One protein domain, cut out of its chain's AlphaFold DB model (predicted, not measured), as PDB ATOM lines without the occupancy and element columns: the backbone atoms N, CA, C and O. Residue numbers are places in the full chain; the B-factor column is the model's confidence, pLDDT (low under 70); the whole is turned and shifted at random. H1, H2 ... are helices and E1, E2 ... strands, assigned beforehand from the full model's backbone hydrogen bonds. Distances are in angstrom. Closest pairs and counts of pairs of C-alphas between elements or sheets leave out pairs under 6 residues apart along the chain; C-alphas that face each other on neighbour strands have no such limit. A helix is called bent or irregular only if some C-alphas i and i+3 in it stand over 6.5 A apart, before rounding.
ATOM      1  N   TYR A 548      69.152 107.059 115.576       75.69
ATOM      2  CA  TYR A 548      68.188 106.201 116.257       75.69
ATOM      3  C   TYR A 548      68.240 104.768 115.700       75.69
ATOM      4  O   TYR A 548      68.279 103.824 116.488       75.69
ATOM      5  N   ALA A 549      68.410 104.591 114.385       66.44
ATOM      6  CA  ALA A 549      68.687 103.290 113.776       66.44
ATOM      7  C   ALA A 549      70.007 102.666 114.280       66.44
ATOM      8  O   ALA A 549      69.999 101.501 114.670       66.44
ATOM      9  N   GLU A 550      71.108 103.431 114.391       68.06
ATOM     10  CA  GLU A 550      72.361 102.974 115.039       68.06
ATOM     11  C   GLU A 550      72.140 102.495 116.489       68.06
ATOM     12  O   GLU A 550      72.883 101.648 116.986       68.06
ATOM     13  N   MET A 551      71.125 103.018 117.185       68.31
ATOM     14  CA  MET A 551      70.762 102.597 118.541       68.31
ATOM     15  C   MET A 551      69.778 101.418 118.601       68.31
ATOM     16  O   MET A 551      69.508 100.943 119.708       68.31
ATOM     17  N   GLY A 552      69.245 100.941 117.473       65.19
ATOM     18  CA  GLY A 552      68.148  99.965 117.442       65.19
ATOM     19  C   GLY A 552      66.783 100.553 117.828       65.19
ATOM     20  O   GLY A 552      65.898  99.825 118.259       65.19
ATOM     21  N   LEU A 553      66.619 101.874 117.714       69.44
ATOM     22  CA  LEU A 553      65.383 102.608 117.984       69.44
ATOM     23  C   LEU A 553      64.695 102.949 116.650       69.44
ATOM     24  O   LEU A 553      64.885 104.034 116.096       69.44
ATOM     25  N   SER A 554      63.933 101.995 116.115       62.16
ATOM     26  CA  SER A 554      63.190 102.122 114.852       62.16
ATOM     27  C   SER A 554      62.006 103.096 114.944       62.16
ATOM     28  O   SER A 554      61.742 103.703 115.987       62.16
ATOM     29  N   GLU A 555      61.249 103.231 113.849       59.91
ATOM     30  CA  GLU A 555      59.870 103.706 113.955       59.91
ATOM     31  C   GLU A 555      59.019 102.746 114.795       59.91
ATOM     32  O   GLU A 555      59.271 101.541 114.868       59.91
ATOM     33  N   VAL A 556      58.007 103.329 115.431       60.06
ATOM     34  CA  VAL A 556      57.071 102.687 116.355       60.06
ATOM     35  C   VAL A 556      55.702 102.603 115.668       60.06
ATOM     36  O   VAL A 556      55.266 103.588 115.068       60.06
ATOM     37  N   LEU A 557      55.023 101.454 115.733       57.03
ATOM     38  CA  LEU A 557      53.614 101.324 115.318       57.03
ATOM     39  C   LEU A 557      52.688 101.852 116.433       57.03
ATOM     40  O   LEU A 557      53.118 102.010 117.567       57.03
ATOM     41  N   HIS A 558      51.434 102.204 116.151       57.81
ATOM     42  CA  HIS A 558      50.590 102.868 117.162       57.81
ATOM     43  C   HIS A 558      50.080 101.920 118.267       57.81
ATOM     44  O   HIS A 558      49.544 100.859 117.970       57.81
ATOM     45  N   GLY A 559      50.119 102.376 119.528       57.75
ATOM     46  CA  GLY A 559      49.186 101.954 120.592       57.75
ATOM     47  C   GLY A 559      49.793 101.320 121.850       57.75
ATOM     48  O   GLY A 559      49.151 101.312 122.899       57.75
ATOM     49  N   GLY A 560      51.025 100.822 121.780       70.12
ATOM     50  CA  GLY A 560      51.629  99.955 122.797       70.12
ATOM     51  C   GLY A 560      52.722 100.586 123.669       70.12
ATOM     52  O   GLY A 560      52.878 101.808 123.777       70.12
ATOM     53  N   VAL A 561      53.478  99.704 124.312       75.38
ATOM     54  CA  VAL A 561      54.428  99.969 125.393       75.38
ATOM     55  C   VAL A 561      55.861 100.036 124.866       75.38
ATOM     56  O   VAL A 561      56.269  99.236 124.028       75.38
ATOM     57  N   VAL A 562      56.657 100.963 125.399       78.25
ATOM     58  CA  VAL A 562      58.121 100.961 125.248       78.25
ATOM     59  C   VAL A 562      58.756 100.511 126.561       78.25
ATOM     60  O   VAL A 562      58.434 101.061 127.615       78.25
ATOM     61  N   VAL A 563      59.666  99.540 126.501       78.88
ATOM     62  CA  VAL A 563      60.380  98.990 127.662       78.88
ATOM     63  C   VAL A 563      61.840  99.410 127.616       78.88
ATOM     64  O   VAL A 563      62.546  99.136 126.647       78.88
ATOM     65  N   ILE A 564      62.302 100.053 128.686       80.38
ATOM     66  CA  ILE A 564      63.681 100.509 128.828       80.38
ATOM     67  C   ILE A 564      64.360  99.757 129.964       80.38
ATOM     68  O   ILE A 564      64.007  99.916 131.135       80.38
ATOM     69  N   ASP A 565      65.340  98.943 129.591       83.88
ATOM     70  CA  ASP A 565      66.133  98.120 130.498       83.88
ATOM     71  C   ASP A 565      67.465  98.808 130.842       83.88
ATOM     72  O   ASP A 565      67.893  99.784 130.211       83.88
ATOM     73  N   PHE A 566      68.121  98.282 131.866       85.81
ATOM     74  CA  PHE A 566      69.469  98.621 132.260       85.81
ATOM     75  C   PHE A 566      70.177  97.358 132.763       85.81
ATOM     76  O   PHE A 566      69.742  96.737 133.736       85.81
ATOM     77  N   GLY A 567      71.289  96.977 132.132       84.94
ATOM     78  CA  GLY A 567      72.096  95.838 132.580       84.94
ATOM     79  C   GLY A 567      71.398  94.486 132.416       84.94
ATOM     80  O   GLY A 567      71.671  93.571 133.190       84.94
ATOM     81  N   ARG A 568      70.521  94.360 131.410       82.50
ATOM     82  CA  ARG A 568      69.723  93.166 131.070       82.50
ATOM     83  C   ARG A 568      68.698  92.734 132.122       82.50
ATOM     84  O   ARG A 568      68.169  91.628 132.023       82.50
ATOM     85  N   THR A 569      68.413  93.570 133.116       78.94
ATOM     86  CA  THR A 569      67.557  93.234 134.264       78.94
ATOM     87  C   THR A 569      66.158  92.770 133.846       78.94
ATOM     88  O   THR A 569      65.657  91.793 134.390       78.94
ATOM     89  N   LEU A 570      65.545  93.435 132.866       76.06
ATOM     90  CA  LEU A 570      64.220  93.107 132.335       76.06
ATOM     91  C   LEU A 570      64.273  91.975 131.295       76.06
ATOM     92  O   LEU A 570      63.387  91.122 131.287       76.06
ATOM     93  N   SER A 571      65.305  91.917 130.444       75.88
ATOM     94  CA  SER A 571      65.463  90.790 129.502       75.88
ATOM     95  C   SER A 571      65.735  89.450 130.193       75.88
ATOM     96  O   SER A 571      65.240  88.419 129.751       75.88
ATOM     97  N   ASN A 572      66.417  89.451 131.340       76.38
ATOM     98  CA  ASN A 572      66.590  88.248 132.159       76.38
ATOM     99  C   ASN A 572      65.258  87.746 132.770       76.38
ATOM    100  O   ASN A 572      65.199  86.612 133.238       76.38
ATOM    101  N   CYS A 573      64.197  88.565 132.741       68.38
ATOM    102  CA  CYS A 573      62.819  88.195 133.080       68.38
ATOM    103  C   CYS A 573      61.955  87.864 131.837       68.38
ATOM    104  O   CYS A 573      60.741  87.739 131.964       68.38
ATOM    105  N   GLY A 574      62.529  87.762 130.629       67.06
ATOM    106  CA  GLY A 574      61.801  87.419 129.393       67.06
ATOM    107  C   GLY A 574      60.886  88.523 128.838       67.06
ATOM    108  O   GLY A 574      60.097  88.286 127.923       67.06
ATOM    109  N   ILE A 575      60.976  89.750 129.358       70.62
ATOM    110  CA  ILE A 575      60.091  90.880 129.000       70.62
ATOM    111  C   ILE A 575      60.311  91.354 127.550       70.62
ATOM    112  O   ILE A 575      59.451  92.002 126.959       70.62
ATOM    113  N   ASN A 576      61.456  91.008 126.959       65.69
ATOM    114  CA  ASN A 576      61.778  91.219 125.549       65.69
ATOM    115  C   ASN A 576      61.108  90.207 124.593       65.69
ATOM    116  O   ASN A 576      61.201  90.400 123.385       65.69
ATOM    117  N   GLU A 577      60.481  89.145 125.112       56.59
ATOM    118  CA  GLU A 577      59.902  88.035 124.334       56.59
ATOM    119  C   GLU A 577      58.407  87.791 124.635       56.59
ATOM    120  O   GLU A 577      57.673  87.377 123.743       56.59
ATOM    121  N   ASN A 578      57.929  88.092 125.849       54.44
ATOM    122  CA  ASN A 578      56.606  87.667 126.342       54.44
ATOM    123  C   ASN A 578      55.469  88.716 126.268       54.44
ATOM    124  O   ASN A 578      54.482  88.587 126.994       54.44
ATOM    125  N   LEU A 579      55.575  89.780 125.460       60.28
ATOM    126  CA  LEU A 579      54.556  90.847 125.425       60.28
ATOM    127  C   LEU A 579      54.261  91.380 124.013       60.28
ATOM    128  O   LEU A 579      54.972  92.256 123.520       60.28
ATOM    129  N   ASP A 580      53.118  90.984 123.444       59.34
ATOM    130  CA  ASP A 580      52.565  91.561 122.201       59.34
ATOM    131  C   ASP A 580      52.297  93.082 122.302       59.34
ATOM    132  O   ASP A 580      52.247  93.784 121.293       59.34
ATOM    133  N   GLU A 581      52.148  93.624 123.521       66.00
ATOM    134  CA  GLU A 581      52.040  95.073 123.751       66.00
ATOM    135  C   GLU A 581      53.378  95.830 123.586       66.00
ATOM    136  O   GLU A 581      53.352  97.061 123.494       66.00
ATOM    137  N   VAL A 582      54.546  95.169 123.590       70.69
ATOM    138  CA  VAL A 582      55.858  95.849 123.606       70.69
ATOM    139  C   VAL A 582      56.341  96.164 122.191       70.69
ATOM    140  O   VAL A 582      56.897  95.336 121.479       70.69
ATOM    141  N   LEU A 583      56.184  97.430 121.809       71.19
ATOM    142  CA  LEU A 583      56.549  97.953 120.491       71.19
ATOM    143  C   LEU A 583      58.046  98.232 120.325       71.19
ATOM    144  O   LEU A 583      58.533  98.362 119.204       71.19
ATOM    145  N   SER A 584      58.766  98.420 121.429       75.69
ATOM    146  CA  SER A 584      60.215  98.607 121.418       75.69
ATOM    147  C   SER A 584      60.792  98.286 122.791       75.69
ATOM    148  O   SER A 584      60.374  98.857 123.801       75.69
ATOM    149  N   TYR A 585      61.774  97.391 122.810       80.19
ATOM    150  CA  TYR A 585      62.626  97.111 123.959       80.19
ATOM    151  C   TYR A 585      64.009  97.732 123.718       80.19
ATOM    152  O   TYR A 585      64.603  97.538 122.654       80.19
ATOM    153  N   LYS A 586      64.556  98.449 124.705       82.69
ATOM    154  CA  LYS A 586      65.926  98.976 124.645       82.69
ATOM    155  C   LYS A 586      66.619  98.947 126.004       82.69
ATOM    156  O   LYS A 586      66.289  99.728 126.890       82.69
ATOM    157  N   ASP A 587      67.673  98.144 126.121       85.50
ATOM    158  CA  ASP A 587      68.656  98.308 127.195       85.50
ATOM    159  C   ASP A 587      69.536  99.542 126.916       85.50
ATOM    160  O   ASP A 587      70.139  99.668 125.841       85.50
ATOM    161  N   LEU A 588      69.593 100.477 127.869       86.25
ATOM    162  CA  LEU A 588      70.464 101.658 127.798       86.25
ATOM    163  C   LEU A 588      71.939 101.321 128.048       86.25
ATOM    164  O   LEU A 588      72.807 102.116 127.687       86.25
ATOM    165  N   SER A 589      72.226 100.193 128.693       89.88
ATOM    166  CA  SER A 589      73.553  99.798 129.151       89.88
ATOM    167  C   SER A 589      73.672  98.269 129.331       89.88
ATOM    168  O   SER A 589      73.688  97.795 130.474       89.88
ATOM    169  N   PRO A 590      73.842  97.478 128.251       85.94
ATOM    170  CA  PRO A 590      73.922  96.009 128.305       85.94
ATOM    171  C   PRO A 590      75.077  95.408 129.123       85.94
ATOM    172  O   PRO A 590      75.139  94.182 129.262       85.94
ATOM    173  N   CYS A 591      75.999  96.242 129.621       85.31
ATOM    174  CA  CYS A 591      77.075  95.879 130.551       85.31
ATOM    175  C   CYS A 591      76.897  96.432 131.985       85.31
ATOM    176  O   CYS A 591      77.801  96.296 132.805       85.31
ATOM    177  N   GLY A 592      75.779  97.103 132.285       83.69
ATOM    178  CA  GLY A 592      75.524  97.743 133.583       83.69
ATOM    179  C   GLY A 592      76.336  99.020 133.877       83.69
ATOM    180  O   GLY A 592      76.291  99.529 134.989       83.69
ATOM    181  N   SER A 593      77.082  99.588 132.926       88.56
ATOM    182  CA  SER A 593      77.818 100.838 133.156       88.56
ATOM    183  C   SER A 593      76.923 102.089 133.177       88.56
ATOM    184  O   SER A 593      76.399 102.523 132.150       88.56
ATOM    185  N   ILE A 594      76.882 102.796 134.316       87.75
ATOM    186  CA  ILE A 594      76.246 104.128 134.445       87.75
ATOM    187  C   ILE A 594      76.718 105.116 133.355       87.75
ATOM    188  O   ILE A 594      75.943 105.959 132.898       87.75
ATOM    189  N   ARG A 595      77.970 104.999 132.884       86.31
ATOM    190  CA  ARG A 595      78.538 105.833 131.806       86.31
ATOM    191  C   ARG A 595      77.984 105.480 130.424       86.31
ATOM    192  O   ARG A 595      77.760 106.385 129.624       86.31
ATOM    193  N   GLU A 596      77.749 104.199 130.137       88.25
ATOM    194  CA  GLU A 596      77.086 103.774 128.898       88.25
ATOM    195  C   GLU A 596      75.629 104.256 128.891       88.25
ATOM    196  O   GLU A 596      75.216 104.959 127.966       88.25
ATOM    197  N   GLY A 597      74.895 104.007 129.980       88.94
ATOM    198  CA  GLY A 597      73.521 104.486 130.131       88.94
ATOM    199  C   GLY A 597      73.404 106.006 130.018       88.94
ATOM    200  O   GLY A 597      72.500 106.508 129.352       88.94
ATOM    201  N   GLY A 598      74.359 106.755 130.582       89.62
ATOM    202  CA  GLY A 598      74.436 108.210 130.441       89.62
ATOM    203  C   GLY A 598      74.589 108.678 128.990       89.62
ATOM    204  O   GLY A 598      73.875 109.590 128.567       89.62
ATOM    205  N   ARG A 599      75.451 108.016 128.203       87.94
ATOM    206  CA  ARG A 599      75.651 108.282 126.763       87.94
ATOM    207  C   ARG A 599      74.390 108.028 125.933       87.94
ATOM    208  O   ARG A 599      74.151 108.754 124.967       87.94
ATOM    209  N   HIS A 600      73.575 107.042 126.307       87.69
ATOM    210  CA  HIS A 600      72.352 106.684 125.583       87.69
ATOM    211  C   HIS A 600      71.092 107.431 126.061       87.69
ATOM    212  O   HIS A 600      70.192 107.666 125.252       87.69
ATOM    213  N   LEU A 601      71.028 107.880 127.321       88.12
ATOM    214  CA  LEU A 601      69.818 108.445 127.937       88.12
ATOM    215  C   LEU A 601      69.208 109.629 127.164       88.12
ATOM    216  O   LEU A 601      68.012 109.618 126.877       88.12
ATOM    217  N   PHE A 602      69.987 110.660 126.817       89.31
ATOM    218  CA  PHE A 602      69.436 111.825 126.101       89.31
ATOM    219  C   PHE A 602      69.129 111.549 124.625       89.31
ATOM    220  O   PHE A 602      68.271 112.224 124.057       89.31
ATOM    221  N   LEU A 603      69.764 110.540 124.018       87.31
ATOM    222  CA  LEU A 603      69.404 110.078 122.676       87.31
ATOM    223  C   LEU A 603      68.030 109.392 122.714       87.31
ATOM    224  O   LEU A 603      67.133 109.779 121.967       87.31
ATOM    225  N   PHE A 604      67.834 108.466 123.660       85.25
ATOM    226  CA  PHE A 604      66.549 107.809 123.895       85.25
ATOM    227  C   PHE A 604      65.431 108.810 124.232       85.25
ATOM    228  O   PHE A 604      64.384 108.798 123.589       85.25
ATOM    229  N   LEU A 605      65.643 109.721 125.190       85.69
ATOM    230  CA  LEU A 605      64.612 110.691 125.585       85.69
ATOM    231  C   LEU A 605      64.201 111.616 124.422       85.69
ATOM    232  O   LEU A 605      63.038 112.016 124.344       85.69
ATOM    233  N   ARG A 606      65.117 111.936 123.494       87.06
ATOM    234  CA  ARG A 606      64.801 112.690 122.267       87.06
ATOM    235  C   ARG A 606      63.998 111.862 121.261       87.06
ATOM    236  O   ARG A 606      63.010 112.374 120.740       87.06
ATOM    237  N   TRP A 607      64.361 110.598 121.031       85.19
ATOM    238  CA  TRP A 607      63.569 109.668 120.211       85.19
ATOM    239  C   TRP A 607      62.151 109.488 120.769       85.19
ATOM    240  O   TRP A 607      61.173 109.562 120.024       85.19
ATOM    241  N   LEU A 608      62.022 109.340 122.090       81.88
ATOM    242  CA  LEU A 608      60.732 109.194 122.757       81.88
ATOM    243  C   LEU A 608      59.880 110.460 122.615       81.88
ATOM    244  O   LEU A 608      58.696 110.361 122.312       81.88
ATOM    245  N   LYS A 609      60.467 111.655 122.772       82.56
ATOM    246  CA  LYS A 609      59.748 112.926 122.581       82.56
ATOM    247  C   LYS A 609      59.124 113.036 121.181       82.56
ATOM    248  O   LYS A 609      58.032 113.586 121.051       82.56
ATOM    249  N   LEU A 610      59.796 112.515 120.151       81.62
ATOM    250  CA  LEU A 610      59.274 112.463 118.780       81.62
ATOM    251  C   LEU A 610      58.138 111.427 118.660       81.62
ATOM    252  O   LEU A 610      57.052 111.745 118.175       81.62
ATOM    253  N   ASN A 611      58.349 110.217 119.188       78.56
ATOM    254  CA  ASN A 611      57.402 109.097 119.104       78.56
ATOM    255  C   ASN A 611      56.268 109.117 120.152       78.56
ATOM    256  O   ASN A 611      55.408 108.238 120.135       78.56
ATOM    257  N   ARG A 612      56.198 110.130 121.030       77.94
ATOM    258  CA  ARG A 612      55.237 110.242 122.155       77.94
ATOM    259  C   ARG A 612      53.750 110.125 121.790       77.94
ATOM    260  O   ARG A 612      52.921 109.974 122.672       77.94
ATOM    261  N   HIS A 613      53.414 110.273 120.510       78.31
ATOM    262  CA  HIS A 613      52.055 110.186 119.971       78.31
ATOM    263  C   HIS A 613      51.690 108.769 119.480       78.31
ATOM    264  O   HIS A 613      50.537 108.512 119.140       78.31
ATOM    265  N   LYS A 614      52.669 107.857 119.423       76.38
ATOM    266  CA  LYS A 614      52.504 106.439 119.065       76.38
ATOM    267  C   LYS A 614      52.592 105.515 120.287       76.38
ATOM    268  O   LYS A 614      51.984 104.450 120.289       76.38
ATOM    269  N   VAL A 615      53.319 105.944 121.321       74.88
ATOM    270  CA  VAL A 615      53.584 105.212 122.571       74.88
ATOM    271  C   VAL A 615      52.502 105.501 123.619       74.88
ATOM    272  O   VAL A 615      52.292 106.661 123.964       74.88
ATOM    273  N   SER A 616      51.854 104.469 124.170       73.94
ATOM    274  CA  SER A 616      50.826 104.622 125.220       73.94
ATOM    275  C   SER A 616      51.385 104.557 126.645       73.94
ATOM    276  O   SER A 616      50.874 105.226 127.546       73.94
ATOM    277  N   LYS A 617      52.453 103.780 126.867       74.94
ATOM    278  CA  LYS A 617      53.171 103.676 128.149       74.94
ATOM    279  C   LYS A 617      54.674 103.562 127.895       74.94
ATOM    280  O   LYS A 617      55.102 102.936 126.930       74.94
ATOM    281  N   VAL A 618      55.477 104.093 128.811       75.94
ATOM    282  CA  VAL A 618      56.916 103.805 128.890       75.94
ATOM    283  C   VAL A 618      57.176 103.154 130.237       75.94
ATOM    284  O   VAL A 618      56.839 103.741 131.264       75.94
ATOM    285  N   LEU A 619      57.756 101.959 130.218       75.94
ATOM    286  CA  LEU A 619      58.284 101.275 131.392       75.94
ATOM    287  C   LEU A 619      59.799 101.481 131.406       75.94
ATOM    288  O   LEU A 619      60.453 101.406 130.367       75.94
ATOM    289  N   LEU A 620      60.358 101.763 132.577       77.44
ATOM    290  CA  LEU A 620      61.786 102.000 132.762       77.44
ATOM    291  C   LEU A 620      62.229 101.284 134.033       77.44
ATOM    292  O   LEU A 620      61.663 101.548 135.096       77.44
ATOM    293  N   ALA A 621      63.233 100.417 133.898       78.50
ATOM    294  CA  ALA A 621      63.872  99.726 135.005       78.50
ATOM    295  C   ALA A 621      64.381 100.729 136.054       78.50
ATOM    296  O   ALA A 621      65.042 101.718 135.713       78.50
ATOM    297  N   ASP A 622      64.095 100.483 137.335       76.88
ATOM    298  CA  ASP A 622      64.635 101.321 138.401       76.88
ATOM    299  C   ASP A 622      66.108 100.985 138.651       76.88
ATOM    300  O   ASP A 622      66.460 100.128 139.453       76.88
ATOM    301  N   ILE A 623      66.984 101.714 137.962       80.19
ATOM    302  CA  ILE A 623      68.444 101.602 138.074       80.19
ATOM    303  C   ILE A 623      68.904 101.635 139.546       80.19
ATOM    304  O   ILE A 623      69.902 101.000 139.880       80.19
ATOM    305  N   SER A 624      68.181 102.329 140.442       75.56
ATOM    306  CA  SER A 624      68.551 102.425 141.862       75.56
ATOM    307  C   SER A 624      68.420 101.114 142.642       75.56
ATOM    308  O   SER A 624      69.126 100.947 143.635       75.56
ATOM    309  N   THR A 625      67.607 100.161 142.172       73.44
ATOM    310  CA  THR A 625      67.566  98.797 142.728       73.44
ATOM    311  C   THR A 625      68.645  97.894 142.126       73.44
ATOM    312  O   THR A 625      69.097  96.964 142.786       73.44
ATOM    313  N   ILE A 626      69.092  98.192 140.901       74.81
ATOM    314  CA  ILE A 626      70.070  97.396 140.141       74.81
ATOM    315  C   ILE A 626      71.509  97.691 140.600       74.81
ATOM    316  O   ILE A 626      72.329  96.779 140.688       74.81
ATOM    317  N   LEU A 627      71.828  98.955 140.907       77.31
ATOM    318  CA  LEU A 627      73.168  99.400 141.323       77.31
ATOM    319  C   LEU A 627      73.123 100.339 142.549       77.31
ATOM    320  O   LEU A 627      73.506 101.508 142.441       77.31
ATOM    321  N   PRO A 628      72.684  99.859 143.728       74.44
ATOM    322  CA  PRO A 628      72.510 100.698 144.920       74.44
ATOM    323  C   PRO A 628      73.816 101.333 145.438       74.44
ATOM    324  O   PRO A 628      73.786 102.420 146.018       74.44
ATOM    325  N   ASP A 629      74.969 100.693 145.217       79.62
ATOM    326  CA  ASP A 629      76.270 101.161 145.719       79.62
ATOM    327  C   ASP A 629      77.015 102.139 144.789       79.62
ATOM    328  O   ASP A 629      77.907 102.870 145.258       79.62
ATOM    329  N   ASP A 630      76.666 102.184 143.493       84.25
ATOM    330  CA  ASP A 630      77.366 103.005 142.493       84.25
ATOM    331  C   ASP A 630      77.186 104.498 142.799       84.25
ATOM    332  O   ASP A 630      76.091 105.052 142.813       84.25
ATOM    333  N   GLU A 631      78.292 105.194 143.044       83.69
ATOM    334  CA  GLU A 631      78.257 106.584 143.495       83.69
ATOM    335  C   GLU A 631      77.902 107.615 142.408       83.69
ATOM    336  O   GLU A 631      77.618 108.770 142.735       83.69
ATOM    337  N   HIS A 632      77.911 107.227 141.132       84.00
ATOM    338  CA  HIS A 632      77.536 108.074 139.999       84.00
ATOM    339  C   HIS A 632      76.045 107.952 139.644       84.00
ATOM    340  O   HIS A 632      75.515 108.824 138.945       84.00
ATOM    341  N   ILE A 633      75.346 106.929 140.154       84.62
ATOM    342  CA  ILE A 633      73.948 106.629 139.814       84.62
ATOM    343  C   ILE A 633      72.997 107.817 139.994       84.62
ATOM    344  O   ILE A 633      72.155 108.075 139.134       84.62
ATOM    345  N   GLY A 634      73.171 108.599 141.066       84.12
ATOM    346  CA  GLY A 634      72.319 109.749 141.370       84.12
ATOM    347  C   GLY A 634      72.330 110.814 140.270       84.12
ATOM    348  O   GLY A 634      71.323 111.476 140.051       84.12
ATOM    349  N   GLY A 635      73.426 110.948 139.513       86.12
ATOM    350  CA  GLY A 635      73.472 111.834 138.348       86.12
ATOM    351  C   GLY A 635      72.553 111.371 137.214       86.12
ATOM    352  O   GLY A 635      71.876 112.194 136.598       86.12
ATOM    353  N   LEU A 636      72.494 110.060 136.966       86.75
ATOM    354  CA  LEU A 636      71.645 109.445 135.944       86.75
ATOM    355  C   LEU A 636      70.167 109.448 136.375       86.75
ATOM    356  O   LEU A 636      69.301 109.896 135.621       86.75
ATOM    357  N   VAL A 637      69.893 109.037 137.617       84.50
ATOM    358  CA  VAL A 637      68.546 109.004 138.211       84.50
ATOM    359  C   VAL A 637      67.937 110.404 138.305       84.50
ATOM    360  O   VAL A 637      66.758 110.548 137.979       84.50
ATOM    361  N   ASP A 638      68.706 111.446 138.641       84.62
ATOM    362  CA  ASP A 638      68.235 112.840 138.610       84.62
ATOM    363  C   ASP A 638      67.858 113.283 137.184       84.62
ATOM    364  O   ASP A 638      66.821 113.925 136.994       84.62
ATOM    365  N   GLN A 639      68.650 112.933 136.157       85.69
ATOM    366  CA  GLN A 639      68.299 113.275 134.769       85.69
ATOM    367  C   GLN A 639      67.039 112.536 134.301       85.69
ATOM    368  O   GLN A 639      66.214 113.146 133.622       85.69
ATOM    369  N   ILE A 640      66.854 111.272 134.686       81.69
ATOM    370  CA  ILE A 640      65.611 110.530 134.435       81.69
ATOM    371  C   ILE A 640      64.445 111.226 135.155       81.69
ATOM    372  O   ILE A 640      63.483 111.637 134.510       81.69
ATOM    373  N   SER A 641      64.554 111.443 136.472       80.62
ATOM    374  CA  SER A 641      63.519 112.074 137.310       80.62
ATOM    375  C   SER A 641      63.057 113.419 136.747       80.62
ATOM    376  O   SER A 641      61.862 113.714 136.756       80.62
ATOM    377  N   LEU A 642      63.998 114.226 136.248       78.38
ATOM    378  CA  LEU A 642      63.731 115.539 135.678       78.38
ATOM    379  C   LEU A 642      62.914 115.448 134.382       78.38
ATOM    380  O   LEU A 642      61.827 116.015 134.310       78.38
ATOM    381  N   HIS A 643      63.412 114.746 133.360       76.62
ATOM    382  CA  HIS A 643      62.783 114.782 132.033       76.62
ATOM    383  C   HIS A 643      61.551 113.858 131.942       76.62
ATOM    384  O   HIS A 643      60.624 114.178 131.204       76.62
ATOM    385  N   CYS A 644      61.467 112.781 132.736       69.69
ATOM    386  CA  CYS A 644      60.284 111.909 132.784       69.69
ATOM    387  C   CYS A 644      59.029 112.624 133.303       69.69
ATOM    388  O   CYS A 644      57.946 112.430 132.746       69.69
ATOM    389  N   ARG A 645      59.167 113.501 134.311       63.31
ATOM    390  CA  ARG A 645      58.046 114.292 134.856       63.31
ATOM    391  C   ARG A 645      57.419 115.229 133.818       63.31
ATOM    392  O   ARG A 645      56.207 115.396 133.823       63.31
ATOM    393  N   PHE A 646      58.214 115.774 132.895       50.19
ATOM    394  CA  PHE A 646      57.728 116.619 131.794       50.19
ATOM    395  C   PHE A 646      57.177 115.832 130.585       50.19
ATOM    396  O   PHE A 646      56.741 116.446 129.616       50.19
ATOM    397  N   GLN A 647      57.204 114.494 130.612       51.88
ATOM    398  CA  GLN A 647      56.784 113.624 129.499       51.88
ATOM    399  C   GLN A 647      55.689 112.608 129.895       51.88
ATOM    400  O   GLN A 647      55.349 111.742 129.097       51.88
TER     401      GLN A 647
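AT A GLANCE: This is residues 548 to 647 of the 659 residues of the protein "Hypothetical protein" of Corethron hystrix (UniProt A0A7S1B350). What does one see first? Two helices, H1 and H3, lie side by side on one side of a small three-stranded parallel sheet, with H1 only grazing it; the long link of residues 566 to 581 lies on the sheet's other side. What is it made of? The printed part has 100 residues, with E1 E2 H1 E3 H2 H3 in chain order, sheet order E2 E1 E3, and mixed class, helices and strands. It is compact, with a radius of gyration of the C-alphas of 13.0 A and spans of 38 by 29 by 25 A.

HOW THE PARTS SIT: How do the strands pair? E1, residues 561 to 565, is parallel to E2, residues 582 to 587, at 14 degrees, with N 563 and O 584 2.9 A apart. E1 is also parallel to E3, residues 617 to 620, at 8 degrees, with N 564 and O 619 2.8 A apart. Where are the helices? H1, residues 594 to 611, is on the sheet but only grazes it with residues 597 to 608; E2, H1 and E3 form a split strand-helix-strand unit, two same-way strands joined through a helix with E1 between them, its crossover right-handed. H3, residues 633 to 645, touches H1 at a shallow tilt of 8 degrees, the same way; their closest C-alphas, Gly 598 and Leu 636, are 6.3 A apart. H2, residues 623 to 626, touches H3 at residues 633 to 637 alone, the closest C-alphas being Ser 624 and Ile 633, 7.1 A apart. Are the helix backbones complete? O i to N i+4 pairs within hydrogen-bond range number 12 of 14 in H1 and 8 of 9 in H3; H2 is too short for one.

IN THESE COORDINATES: Where do the elements begin and end? E1 starts at C-alpha 561 (54.428, 99.969, 125.393), and H3 ends at C-alpha 645 (58.046, 114.292, 134.856). How long are they? E1 spans 12.9 A, E2 13.5 A, H1 24.8 A, E3 9.9 A, H2 5.0 A and H3 18.3 A from first to last C-alpha. Is H1 even? It has a kink of 35 degrees near residue 601 and is irregular, C-alphas 599 and 602 being 7.2 A apart.

THE WHOLE: How large is it? The two C-alphas farthest apart, those of His 558 and Asp 629, are 38.4 A apart. Is it continuous? The printed part has no cut, and E1 to E2 is a long link of 16 residues. Where is confidence low? The pLDDT is under 70 in residues 549 to 559, 573 to 574, 576 to 581 and 644 to 647.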